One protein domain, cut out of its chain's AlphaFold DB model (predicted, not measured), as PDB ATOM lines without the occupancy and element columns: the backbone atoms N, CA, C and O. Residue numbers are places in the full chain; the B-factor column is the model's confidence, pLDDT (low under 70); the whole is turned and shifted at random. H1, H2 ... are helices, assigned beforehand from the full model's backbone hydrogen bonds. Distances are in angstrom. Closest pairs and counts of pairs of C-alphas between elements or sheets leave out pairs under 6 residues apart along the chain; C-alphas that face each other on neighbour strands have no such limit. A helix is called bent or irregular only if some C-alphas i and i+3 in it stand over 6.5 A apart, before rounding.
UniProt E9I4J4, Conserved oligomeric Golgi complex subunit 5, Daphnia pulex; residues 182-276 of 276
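AT A GLANCE: This is residues 182 to 276 of the 276 residues of the protein "Conserved oligomeric Golgi complex subunit 5" of Daphnia pulex (UniProt E9I4J4). Four helices run nearly along one long axis in a loose, elongated arrangement: short H1 bridges H2 and the long H3, which do not meet each other, and H4 folds back after H3 at the end of the domain away from the H2 to H3 link. At that link's end, residues 221 to 227 and 230 to 236 stick out, while at the other end the chain makes a wide loop, residues 192 to 210, between H1 and H2. The printed part has 95 residues, with H1, H2, H3 and H4 in that order along the chain, no named strand, and the class all helix. It is loose, with a radius of gyration of the C-alphas of 15.9 A, and spans 50 by 27 by 18 A.

IN THESE COORDINATES: H1, residues 182 to 191, begins at C-alpha 182, (139.769, 176.003, 161.754), and is 15.5 A long from first to last C-alpha. H2, residues 211 to 226, is 21.9 A long. H3, residues 234 to 258, is the longest helix at 35.3 A and begins at C-alpha 234, (145.546, 158.040, 152.303). H3 has a kink of 38 degrees near residue 241, and is neither bent nor irregular, but only just: C-alphas 240 and 243 are 6.3 A apart. H4, residues 264 to 274, is 15.4 A long and ends at C-alpha 274, (145.381, 170.493, 175.240).

HOW THE PARTS SIT: H1 and H2 form a helical hairpin and touch, H2 with residues 212 to 216 alone; the closest C-alphas, of Met 189 and Tyr 212, are 6.0 A apart. Their lines stand at a shallow tilt of 15 degrees, opposite ways. H1 also touches H3, which takes part with residues 248 to 256 alone; the closest C-alphas, of Val 186 and Phe 252, are 6.4 A apart. These two run the same way at a shallow tilt of 20 degrees. H2 and H3 are apart, and so are H1 and H4. H4 is close to H2 but not clearly touching, the closest C-alphas being those of Ile 213 and Asp 273, 6.5 A apart. H4 is also close to H3 but not clearly touching, with the closest C-alphas, of Ala 256 and Leu 270, 7.8 A apart. Every O i to N i+4 pair is within hydrogen-bond range in H2 and H4, against 18 of 21 in H3 and 2 of 6 in H1, where 7 of 7 O i to N i+3 pairs are within range.

THE WHOLE: The two C-alphas farthest apart, of Pro 200 and His 232, are 50.4 A from each other. The printed part has no cut and ends at residue 276, the chain's last. The H1 to H2 link is long, with 19 residues; the H2 to H3 link is short and the H3 to H4 link is tight. The mean pLDDT of the printed part is 89.1, and residues 198 to 207 are under 70.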
ATOM      1  N   VAL A 182     139.054 176.379 160.524       96.69
ATOM      2  CA  VAL A 182     139.769 176.003 161.754       96.69
ATOM      3  C   VAL A 182     140.244 177.243 162.507       96.69
ATOM      4  O   VAL A 182     140.061 177.318 163.720       96.69
ATOM      5  N   GLU A 183     140.821 178.228 161.812       97.00
ATOM      6  CA  GLU A 183     141.265 179.481 162.428       97.00
ATOM      7  C   GLU A 183     140.085 180.232 163.058       97.00
ATOM      8  O   GLU A 183     140.168 180.635 164.218       97.00
ATOM      9  N   ALA A 184     138.956 180.336 162.351       97.50
ATOM     10  CA  ALA A 184     137.741 180.957 162.870       97.50
ATOM     11  C   ALA A 184     137.218 180.267 164.142       97.50
ATOM     12  O   ALA A 184     136.885 180.955 165.105       97.50
ATOM     13  N   ILE A 185     137.198 178.928 164.182       97.31
ATOM     14  CA  ILE A 185     136.784 178.171 165.374       97.31
ATOM     15  C   ILE A 185     137.776 178.384 166.524       97.31
ATOM     16  O   ILE A 185     137.365 178.634 167.648       97.31
ATOM     17  N   VAL A 186     139.088 178.330 166.271       96.56
ATOM     18  CA  VAL A 186     140.100 178.550 167.322       96.56
ATOM     19  C   VAL A 186     140.013 179.968 167.893       96.56
ATOM     20  O   VAL A 186     140.254 180.158 169.084       96.56
ATOM     21  N   LEU A 187     139.644 180.971 167.093       96.56
ATOM     22  CA  LEU A 187     139.477 182.345 167.570       96.56
ATOM     23  C   LEU A 187     138.344 182.503 168.594       96.56
ATOM     24  O   LEU A 187     138.475 183.350 169.480       96.56
ATOM     25  N   THR A 188     137.296 181.668 168.555       96.75
ATOM     26  CA  THR A 188     136.211 181.709 169.559       96.75
ATOM     27  C   THR A 188     136.680 181.284 170.955       96.75
ATOM     28  O   THR A 188     135.995 181.535 171.945       96.75
ATOM     29  N   MET A 189     137.902 180.747 171.085       95.69
ATOM     30  CA  MET A 189     138.592 180.578 172.370       95.69
ATOM     31  C   MET A 189     138.634 181.884 173.180       95.69
ATOM     32  O   MET A 189     138.584 181.838 174.405       95.69
ATOM     33  N   HIS A 190     138.715 183.052 172.536       94.88
ATOM     34  CA  HIS A 190     138.753 184.339 173.248       94.88
ATOM     35  C   HIS A 190     137.389 184.780 173.798       94.88
ATOM     36  O   HIS A 190     137.348 185.693 174.619       94.88
ATOM     37  N   ASP A 191     136.300 184.117 173.400       93.31
ATOM     38  CA  ASP A 191     134.950 184.358 173.926       93.31
ATOM     39  C   ASP A 191     134.646 183.507 175.176       93.31
ATOM     40  O   ASP A 191     133.646 183.721 175.864       93.31
ATOM     41  N   GLU A 192     135.507 182.535 175.492       90.94
ATOM     42  CA  GLU A 192     135.388 181.671 176.667       90.94
ATOM     43  C   GLU A 192     135.913 182.353 177.940       90.94
ATOM     44  O   GLU A 192     136.937 183.037 177.945       90.94
ATOM     45  N   ASP A 193     135.257 182.092 179.075       89.06
ATOM     46  CA  ASP A 193     135.736 182.578 180.370       89.06
ATOM     47  C   ASP A 193     136.838 181.667 180.943       89.06
ATOM     48  O   ASP A 193     136.588 180.545 181.402       89.06
ATOM     49  N   PHE A 194     138.068 182.185 180.941       91.06
ATOM     50  CA  PHE A 194     139.251 181.580 181.567       91.06
ATOM     51  C   PHE A 194     139.673 182.278 182.872       91.06
ATOM     52  O   PHE A 194     140.712 181.948 183.453       91.06
ATOM     53  N   SER A 195     138.885 183.235 183.362       90.38
ATOM     54  CA  SER A 195     139.204 184.009 184.565       90.38
ATOM     55  C   SER A 195     138.860 183.282 185.870       90.38
ATOM     56  O   SER A 195     139.288 183.712 186.944       90.38
ATOM     57  N   SER A 196     138.121 182.171 185.779       82.69
ATOM     58  CA  SER A 196     137.581 181.451 186.931       82.69
ATOM     59  C   SER A 196     138.663 181.036 187.951       82.69
ATOM     60  O   SER A 196     139.714 180.489 187.581       82.69
ATOM     61  N   PRO A 197     138.432 181.290 189.256       72.38
ATOM     62  CA  PRO A 197     139.308 180.814 190.323       72.38
ATOM     63  C   PRO A 197     139.231 179.283 190.454       72.38
ATOM     64  O   PRO A 197     138.389 178.638 189.831       72.38
ATOM     65  N   HIS A 198     140.136 178.698 191.244       64.44
ATOM     66  CA  HIS A 198     140.212 177.250 191.455       64.44
ATOM     67  C   HIS A 198     138.829 176.663 191.817       64.44
ATOM     68  O   HIS A 198     138.183 177.197 192.726       64.44
ATOM     69  N   PRO A 199     138.342 175.613 191.126       61.41
ATOM     70  CA  PRO A 199     137.103 174.956 191.523       61.41
ATOM     71  C   PRO A 199     137.256 174.383 192.946       61.41
ATOM     72  O   PRO A 199     138.348 173.939 193.301       61.41
ATOM     73  N   PRO A 200     136.204 174.419 193.787       56.38
ATOM     74  CA  PRO A 200     136.266 173.847 195.130       56.38
ATOM     75  C   PRO A 200     136.618 172.352 195.059       56.38
ATOM     76  O   PRO A 200     136.112 171.647 194.191       56.38
ATOM     77  N   GLU A 201     137.469 171.880 195.978       57.34
ATOM     78  CA  GLU A 201     138.065 170.525 196.021       57.34
ATOM     79  C   GLU A 201     137.046 169.362 196.119       57.34
ATOM     80  O   GLU A 201     137.425 168.188 196.064       57.34
ATOM     81  N   ASP A 202     135.748 169.657 196.210       48.84
ATOM     82  CA  ASP A 202     134.675 168.669 196.288       48.84
ATOM     83  C   ASP A 202     134.281 168.142 194.901       48.84
ATOM     84  O   ASP A 202     133.283 168.529 194.293       48.84
ATOM     85  N   GLY A 203     135.075 167.180 194.433       47.84
ATOM     86  CA  GLY A 203     134.720 166.281 193.342       47.84
ATOM     87  C   GLY A 203     135.685 166.379 192.174       47.84
ATOM     88  O   GLY A 203     135.712 167.368 191.453       47.84
ATOM     89  N   ALA A 204     136.433 165.297 191.952       45.34
ATOM     90  CA  ALA A 204     137.314 165.058 190.811       45.34
ATOM     91  C   ALA A 204     136.551 164.964 189.467       45.34
ATOM     92  O   ALA A 204     136.684 163.996 188.719       45.34
ATOM     93  N   ALA A 205     135.709 165.948 189.159       53.06
ATOM     94  CA  ALA A 205     135.154 166.126 187.838       53.06
ATOM     95  C   ALA A 205     136.270 166.686 186.953       53.06
ATOM     96  O   ALA A 205     136.770 167.784 187.193       53.06
ATOM     97  N   SER A 206     136.677 165.905 185.949       58.50
ATOM     98  CA  SER A 206     137.455 166.387 184.803       58.50
ATOM     99  C   SER A 206     136.991 167.795 184.437       58.50
ATOM    100  O   SER A 206     135.797 167.980 184.190       58.50
ATOM    101  N   ALA A 207     137.910 168.766 184.395       64.25
ATOM    102  CA  ALA A 207     137.574 170.111 183.947       64.25
ATOM    103  C   ALA A 207     136.825 170.010 182.601       64.25
ATOM    104  O   ALA A 207     137.230 169.222 181.737       64.25
ATOM    105  N   PRO A 208     135.686 170.704 182.439       76.12
ATOM    106  CA  PRO A 208     134.880 170.566 181.239       76.12
ATOM    107  C   PRO A 208     135.660 171.103 180.037       76.12
ATOM    108  O   PRO A 208     136.100 172.249 180.054       76.12
ATOM    109  N   CYS A 209     135.802 170.278 178.997       83.44
ATOM    110  CA  CYS A 209     136.372 170.682 177.712       83.44
ATOM    111  C   CYS A 209     135.602 171.883 177.135       83.44
ATOM    112  O   CYS A 209     134.357 171.884 177.153       83.44
ATOM    113  N   SER A 210     136.344 172.884 176.655       92.19
ATOM    114  CA  SER A 210     135.806 174.123 176.093       92.19
ATOM    115  C   SER A 210     134.915 173.865 174.876       92.19
ATOM    116  O   SER A 210     135.077 172.884 174.145       92.19
ATOM    117  N   LEU A 211     133.947 174.752 174.642       93.38
ATOM    118  CA  LEU A 211     133.005 174.630 173.534       93.38
ATOM    119  C   LEU A 211     133.715 174.728 172.184       93.38
ATOM    120  O   LEU A 211     133.425 173.910 171.314       93.38
ATOM    121  N   TYR A 212     134.692 175.631 172.039       95.75
ATOM    122  CA  TYR A 212     135.458 175.759 170.792       95.75
ATOM    123  C   TYR A 212     136.249 174.483 170.453       95.75
ATOM    124  O   TYR A 212     136.331 174.115 169.286       95.75
ATOM    125  N   ILE A 213     136.773 173.745 171.445       95.50
ATOM    126  CA  ILE A 213     137.436 172.448 171.205       95.50
ATOM    127  C   ILE A 213     136.428 171.401 170.746       95.50
ATOM    128  O   ILE A 213     136.688 170.683 169.783       95.50
ATOM    129  N   LYS A 214     135.258 171.320 171.390       95.19
ATOM    130  CA  LYS A 214     134.197 170.392 170.965       95.19
ATOM    131  C   LYS A 214     133.721 170.699 169.549       95.19
ATOM    132  O   LYS A 214     133.467 169.777 168.772       95.19
ATOM    133  N   GLU A 215     133.600 171.980 169.215       96.44
ATOM    134  CA  GLU A 215     133.269 172.441 167.872       96.44
ATOM    135  C   GLU A 215     134.369 172.073 166.875       96.44
ATOM    136  O   GLU A 215     134.056 171.479 165.845       96.44
ATOM    137  N   LEU A 216     135.641 172.324 167.206       96.00
ATOM    138  CA  LEU A 216     136.796 171.987 166.376       96.00
ATOM    139  C   LEU A 216     136.874 170.481 166.103       96.00
ATOM    140  O   LEU A 216     136.965 170.074 164.947       96.00
ATOM    141  N   GLN A 217     136.762 169.646 167.139       95.31
ATOM    142  CA  GLN A 217     136.733 168.186 167.004       95.31
ATOM    143  C   GLN A 217     135.568 167.732 166.120       95.31
ATOM    144  O   GLN A 217     135.743 166.913 165.213       95.31
ATOM    145  N   SER A 218     134.377 168.291 166.345       96.00
ATOM    146  CA  SER A 218     133.192 167.967 165.550       96.00
ATOM    147  C   SER A 218     133.365 168.389 164.091       96.00
ATOM    148  O   SER A 218     132.995 167.641 163.191       96.00
ATOM    149  N   PHE A 219     133.932 169.571 163.845       97.00
ATOM    150  CA  PHE A 219     134.224 170.080 162.512       97.00
ATOM    151  C   PHE A 219     135.243 169.193 161.799       97.00
ATOM    152  O   PHE A 219     134.933 168.669 160.736       97.00
ATOM    153  N   MET A 220     136.395 168.918 162.418       95.06
ATOM    154  CA  MET A 220     137.433 168.058 161.844       95.06
ATOM    155  C   MET A 220     136.916 166.649 161.540       95.06
ATOM    156  O   MET A 220     137.190 166.110 160.468       95.06
ATOM    157  N   SER A 221     136.132 166.061 162.451       95.75
ATOM    158  CA  SER A 221     135.528 164.745 162.236       95.75
ATOM    159  C   SER A 221     134.561 164.747 161.053       95.75
ATOM    160  O   SER A 221     134.553 163.785 160.284       95.75
ATOM    161  N   ARG A 222     133.755 165.806 160.886       96.69
ATOM    162  CA  ARG A 222     132.875 165.952 159.718       96.69
ATOM    163  C   ARG A 222     133.677 166.162 158.444       96.69
ATOM    164  O   ARG A 222     133.455 165.438 157.488       96.69
ATOM    165  N   SER A 223     134.659 167.062 158.432       96.44
ATOM    166  CA  SER A 223     135.494 167.309 157.251       96.44
ATOM    167  C   SER A 223     136.211 166.042 156.777       96.44
ATOM    168  O   SER A 223     136.283 165.785 155.575       96.44
ATOM    169  N   ALA A 224     136.701 165.220 157.712       95.44
ATOM    170  CA  ALA A 224     137.287 163.919 157.410       95.44
ATOM    171  C   ALA A 224     136.275 162.954 156.772       95.44
ATOM    172  O   ALA A 224     136.592 162.315 155.768       95.44
ATOM    173  N   ALA A 225     135.069 162.859 157.335       96.06
ATOM    174  CA  ALA A 225     134.026 161.951 156.867       96.06
ATOM    175  C   ALA A 225     133.375 162.393 155.548       96.06
ATOM    176  O   ALA A 225     133.054 161.543 154.722       96.06
ATOM    177  N   ASP A 226     133.210 163.695 155.340       95.81
ATOM    178  CA  ASP A 226     132.452 164.248 154.222       95.81
ATOM    179  C   ASP A 226     133.359 164.544 153.025       95.81
ATOM    180  O   ASP A 226     133.068 164.121 151.908       95.81
ATOM    181  N   TYR A 227     134.478 165.243 153.233       96.12
ATOM    182  CA  TYR A 227     135.295 165.743 152.123       96.12
ATOM    183  C   TYR A 227     136.498 164.851 151.832       96.12
ATOM    184  O   TYR A 227     136.758 164.514 150.678       96.12
ATOM    185  N   PHE A 228     137.240 164.449 152.866       95.69
ATOM    186  CA  PHE A 228     138.490 163.707 152.668       95.69
ATOM    187  C   PHE A 228     138.273 162.211 152.434       95.69
ATOM    188  O   PHE A 228     139.090 161.581 151.768       95.69
ATOM    189  N   SER A 229     137.146 161.646 152.878       95.75
ATOM    190  CA  SER A 229     136.762 160.260 152.573       95.75
ATOM    191  C   SER A 229     136.550 160.000 151.074       95.75
ATOM    192  O   SER A 229     136.646 158.855 150.635       95.75
ATOM    193  N   LEU A 230     136.308 161.055 150.283       96.12
ATOM    194  CA  LEU A 230     136.159 160.979 148.827       96.12
ATOM    195  C   LEU A 230     137.469 160.626 148.113       96.12
ATOM    196  O   LEU A 230     137.446 160.216 146.953       96.12
ATOM    197  N   TYR A 231     138.616 160.792 148.774       96.44
ATOM    198  CA  TYR A 231     139.928 160.519 148.204       96.44
ATOM    199  C   TYR A 231     140.427 159.145 148.659       96.44
ATOM    200  O   TYR A 231     140.551 158.855 149.846       96.44
ATOM    201  N   HIS A 232     140.779 158.291 147.704       94.69
ATOM    202  CA  HIS A 232     141.160 156.897 147.948       94.69
ATOM    203  C   HIS A 232     142.668 156.700 148.184       94.69
ATOM    204  O   HIS A 232     143.134 155.563 148.279       94.69
ATOM    205  N   SER A 233     143.444 157.787 148.259       91.06
ATOM    206  CA  SER A 233     144.886 157.753 148.520       91.06
ATOM    207  C   SER A 233     145.213 158.362 149.889       91.06
ATOM    208  O   SER A 233     145.361 159.582 150.003       91.06
ATOM    209  N   PRO A 234     145.326 157.538 150.949       90.06
ATOM    210  CA  PRO A 234     145.546 158.040 152.303       90.06
ATOM    211  C   PRO A 234     146.939 158.650 152.490       90.06
ATOM    212  O   PRO A 234     147.092 159.562 153.296       90.06
ATOM    213  N   ASP A 235     147.951 158.167 151.765       91.00
ATOM    214  CA  ASP A 235     149.313 158.700 151.869       91.00
ATOM    215  C   ASP A 235     149.411 160.095 151.248       91.00
ATOM    216  O   ASP A 235     149.917 161.006 151.899       91.00
ATOM    217  N   PHE A 236     148.818 160.287 150.061       92.50
ATOM    218  CA  PHE A 236     148.693 161.604 149.429       92.50
ATOM    219  C   PHE A 236     147.969 162.594 150.349       92.50
ATOM    220  O   PHE A 236     148.494 163.659 150.655       92.50
ATOM    221  N   LEU A 237     146.798 162.216 150.878       94.25
ATOM    222  CA  LEU A 237     146.054 163.084 151.794       94.25
ATOM    223  C   LEU A 237     146.834 163.421 153.064       94.25
ATOM    224  O   LEU A 237     146.768 164.552 153.537       94.25
ATOM    225  N   ARG A 238     147.564 162.458 153.638       93.62
ATOM    226  CA  ARG A 238     148.353 162.682 154.856       93.62
ATOM    227  C   ARG A 238     149.453 163.716 154.628       93.62
ATOM    228  O   ARG A 238     149.735 164.497 155.535       93.62
ATOM    229  N   GLU A 239     150.090 163.696 153.461       94.00
ATOM    230  CA  GLU A 239     151.109 164.681 153.093       94.00
ATOM    231  C   GLU A 239     150.506 166.082 152.975       94.00
ATOM    232  O   GLU A 239     151.016 167.011 153.603       94.00
ATOM    233  N   GLU A 240     149.382 166.220 152.273       94.12
ATOM    234  CA  GLU A 240     148.740 167.521 152.057       94.12
ATOM    235  C   GLU A 240     148.097 168.083 153.346       94.12
ATOM    236  O   GLU A 240     148.246 169.262 153.675       94.12
ATOM    237  N   LEU A 241     147.465 167.236 154.170       94.88
ATOM    238  CA  LEU A 241     146.860 167.643 155.449       94.88
ATOM    239  C   LEU A 241     147.887 167.961 156.542       94.88
ATOM    240  O   LEU A 241     147.546 168.618 157.528       94.88
ATOM    241  N   ARG A 242     149.149 167.535 156.395       95.00
ATOM    242  CA  ARG A 242     150.202 167.822 157.384       95.00
ATOM    243  C   ARG A 242     150.385 169.325 157.591       95.00
ATOM    244  O   ARG A 242     150.571 169.758 158.730       95.00
ATOM    245  N   ALA A 243     150.331 170.109 156.516       91.56
ATOM    246  CA  ALA A 243     150.461 171.561 156.593       91.56
ATOM    247  C   ALA A 243     149.301 172.183 157.387       91.56
ATOM    248  O   ALA A 243     149.537 173.004 158.272       91.56
ATOM    249  N   VAL A 244     148.068 171.721 157.141       93.62
ATOM    250  CA  VAL A 244     146.871 172.176 157.866       93.62
ATOM    251  C   VAL A 244     146.957 171.820 159.349       93.62
ATOM    252  O   VAL A 244     146.740 172.674 160.204       93.62
ATOM    253  N   ALA A 245     147.333 170.580 159.673       94.31
ATOM    254  CA  ALA A 245     147.477 170.133 161.057       94.31
ATOM    255  C   ALA A 245     148.545 170.942 161.814       94.31
ATOM    256  O   ALA A 245     148.311 171.379 162.938       94.31
ATOM    257  N   THR A 246     149.692 171.197 161.176       95.44
ATOM    258  CA  THR A 246     150.767 172.018 161.759       95.44
ATOM    259  C   THR A 246     150.278 173.440 162.026       95.44
ATOM    260  O   THR A 246     150.444 173.960 163.126       95.44
ATOM    261  N   ARG A 247     149.592 174.046 161.049       93.81
ATOM    262  CA  ARG A 247     149.027 175.391 161.177       93.81
ATOM    263  C   ARG A 247     147.971 175.479 162.282       93.81
ATOM    264  O   ARG A 247     147.963 176.460 163.021       93.81
ATOM    265  N   CYS A 248     147.115 174.467 162.410       94.38
ATOM    266  CA  CYS A 248     146.122 174.369 163.478       94.38
ATOM    267  C   CYS A 248     146.790 174.389 164.862       94.38
ATOM    268  O   CYS A 248     146.417 175.194 165.714       94.38
ATOM    269  N   LEU A 249     147.833 173.573 165.060       94.94
ATOM    270  CA  LEU A 249     148.588 173.537 166.315       94.94
ATOM    271  C   LEU A 249     149.274 174.877 166.615       94.94
ATOM    272  O   LEU A 249     149.196 175.363 167.743       94.94
ATOM    273  N   ASP A 250     149.894 175.505 165.612       96.38
ATOM    274  CA  ASP A 250     150.529 176.818 165.767       96.38
ATOM    275  C   ASP A 250     149.520 177.894 166.191       96.38
ATOM    276  O   ASP A 250     149.787 178.677 167.107       96.38
ATOM    277  N   LEU A 251     148.353 177.933 165.541       94.94
ATOM    278  CA  LEU A 251     147.267 178.853 165.879       94.94
ATOM    279  C   LEU A 251     146.767 178.607 167.300       94.94
ATOM    280  O   LEU A 251     146.683 179.549 168.087       94.94
ATOM    281  N   PHE A 252     146.500 177.350 167.645       95.62
ATOM    282  CA  PHE A 252     146.028 176.967 168.966       95.62
ATOM    283  C   PHE A 252     146.995 177.413 170.069       95.62
ATOM    284  O   PHE A 252     146.604 178.157 170.968       95.62
ATOM    285  N   VAL A 253     148.278 177.048 169.966       96.31
ATOM    286  CA  VAL A 253     149.304 177.423 170.955       96.31
ATOM    287  C   VAL A 253     149.461 178.940 171.036       96.31
ATOM    288  O   VAL A 253     149.544 179.504 172.132       96.31
ATOM    289  N   ARG A 254     149.465 179.625 169.887       96.69
ATOM    290  CA  ARG A 254     149.573 181.084 169.834       96.69
ATOM    291  C   ARG A 254     148.403 181.750 170.550       96.69
ATOM    292  O   ARG A 254     148.644 182.591 171.413       96.69
ATOM    293  N   HIS A 255     147.165 181.387 170.230       96.19
ATOM    294  CA  HIS A 255     145.981 182.001 170.830       96.19
ATOM    295  C   HIS A 255     145.836 181.651 172.313       96.19
ATOM    296  O   HIS A 255     145.601 182.557 173.113       96.19
ATOM    297  N   ALA A 256     146.119 180.406 172.700       95.12
ATOM    298  CA  ALA A 256     146.146 179.982 174.097       95.12
ATOM    299  C   ALA A 256     147.141 180.804 174.936       95.12
ATOM    300  O   ALA A 256     146.841 181.208 176.060       95.12
ATOM    301  N   SER A 257     148.320 181.124 174.384       95.25
ATOM    302  CA  SER A 257     149.338 181.916 175.093       95.25
ATOM    303  C   SER A 257     148.897 183.355 175.414       95.25
ATOM    304  O   SER A 257     149.376 183.952 176.389       95.25
ATOM    305  N   LEU A 258     147.954 183.892 174.631       95.44
ATOM    306  CA  LEU A 258     147.451 185.265 174.721       95.44
ATOM    307  C   LEU A 258     146.259 185.426 175.679       95.44
ATOM    308  O   LEU A 258     145.909 186.559 176.002       95.44
ATOM    309  N   LEU A 259     145.668 184.332 176.168       94.38
ATOM    310  CA  LEU A 259     144.493 184.368 177.043       94.38
ATOM    311  C   LEU A 259     144.767 185.124 178.346       94.38
ATOM    312  O   LEU A 259     145.618 184.717 179.142       94.38
ATOM    313  N   ARG A 260     144.042 186.218 178.593       91.69
ATOM    314  CA  ARG A 260     144.108 186.999 179.837       91.69
ATOM    315  C   ARG A 260     142.735 187.610 180.164       91.69
ATOM    316  O   ARG A 260     142.083 188.091 179.242       91.69
ATOM    317  N   PRO A 261     142.349 187.699 181.453       91.25
ATOM    318  CA  PRO A 261     143.028 187.136 182.628       91.25
ATOM    319  C   PRO A 261     142.881 185.604 182.707       91.25
ATOM    320  O   PRO A 261     141.890 185.053 182.244       91.25
ATOM    321  N   LEU A 262     143.867 184.922 183.305       90.88
ATOM    322  CA  LEU A 262     143.914 183.454 183.394       90.88
ATOM    323  C   LEU A 262     143.972 183.000 184.860       90.88
ATOM    324  O   LEU A 262     145.023 183.097 185.503       90.88
ATOM    325  N   GLY A 263     142.840 182.524 185.378       90.31
ATOM    326  CA  GLY A 263     142.697 181.974 186.730       90.31
ATOM    327  C   GLY A 263     143.104 180.498 186.817       90.31
ATOM    328  O   GLY A 263     143.332 179.845 185.799       90.31
ATOM    329  N   ASP A 264     143.206 179.944 188.029       87.88
ATOM    330  CA  ASP A 264     143.613 178.540 188.216       87.88
ATOM    331  C   ASP A 264     142.593 177.541 187.646       87.88
ATOM    332  O   ASP A 264     142.997 176.519 187.091       87.88
ATOM    333  N   GLY A 265     141.294 177.859 187.693       86.25
ATOM    334  CA  GLY A 265     140.257 177.079 187.010       86.25
ATOM    335  C   GLY A 265     140.416 177.132 185.488       86.25
ATOM    336  O   GLY A 265     140.387 176.096 184.821       86.25
ATOM    337  N   GLY A 266     140.706 178.317 184.943       89.19
ATOM    338  CA  GLY A 266     141.027 178.504 183.525       89.19
ATOM    339  C   GLY A 266     142.266 177.729 183.067       89.19
ATOM    340  O   GLY A 266     142.250 177.138 181.991       89.19
ATOM    341  N   LYS A 267     143.320 177.647 183.893       90.12
ATOM    342  CA  LYS A 267     144.505 176.815 183.601       90.12
ATOM    343  C   LYS A 267     144.151 175.333 183.505       90.12
ATOM    344  O   LYS A 267     144.644 174.659 182.608       90.12
ATOM    345  N   MET A 268     143.307 174.824 184.408       89.25
ATOM    346  CA  MET A 268     142.860 173.427 184.359       89.25
ATOM    347  C   MET A 268     141.984 173.150 183.135       89.25
ATOM    348  O   MET A 268     142.147 172.112 182.499       89.25
ATOM    349  N   LYS A 269     141.099 174.089 182.777       89.81
ATOM    350  CA  LYS A 269     140.287 174.021 181.554       89.81
ATOM    351  C   LYS A 269     141.167 173.973 180.304       89.81
ATOM    352  O   LYS A 269     141.019 173.072 179.492       89.81
ATOM    353  N   LEU A 270     142.157 174.865 180.206       91.75
ATOM    354  CA  LEU A 270     143.108 174.868 179.097       91.75
ATOM    355  C   LEU A 270     143.942 173.577 179.059       91.75
ATOM    356  O   LEU A 270     144.152 173.015 177.995       91.75
ATOM    357  N   ALA A 271     144.373 173.050 180.208       91.12
ATOM    358  CA  ALA A 271     145.064 171.761 180.257       91.12
ATOM    359  C   ALA A 271     144.186 170.603 179.744       91.12
ATOM    360  O   ALA A 271     144.701 169.706 179.079       91.12
ATOM    361  N   ALA A 272     142.877 170.631 180.021       90.19
ATOM    362  CA  ALA A 272     141.930 169.678 179.452       90.19
ATOM    363  C   ALA A 272     141.781 169.860 177.933       90.19
ATOM    364  O   ALA A 272     141.775 168.863 177.221       90.19
ATOM    365  N   ASP A 273     141.739 171.100 177.437       92.38
ATOM    366  CA  ASP A 273     141.692 171.410 176.001       92.38
ATOM    367  C   ASP A 273     142.934 170.900 175.247       92.38
ATOM    368  O   ASP A 273     142.803 170.338 174.170       92.38
ATOM    369  N   PHE A 274     144.137 171.031 175.822       91.25
ATOM    370  CA  PHE A 274     145.381 170.493 175.240       91.25
ATOM    371  C   PHE A 274     145.421 168.956 175.178       91.25
ATOM    372  O   PHE A 274     146.234 168.398 174.443       91.25
ATOM    373  N   ALA A 275     144.615 168.271 175.992       89.44
ATOM    374  CA  ALA A 275     144.557 166.811 176.030       89.44
ATOM    375  C   ALA A 275     143.585 166.210 174.996       89.44
ATOM    376  O   ALA A 275     143.538 164.986 174.860       89.44
ATOM    377  N   GLN A 276     142.790 167.054 174.336       83.75
ATOM    378  CA  GLN A 276     141.757 166.705 173.355       83.75
ATOM    379  C   GLN A 276     142.265 166.784 171.915       83.75
ATOM    380  O   GLN A 276     141.645 166.096 171.070       83.75
TER     381      GLN A 276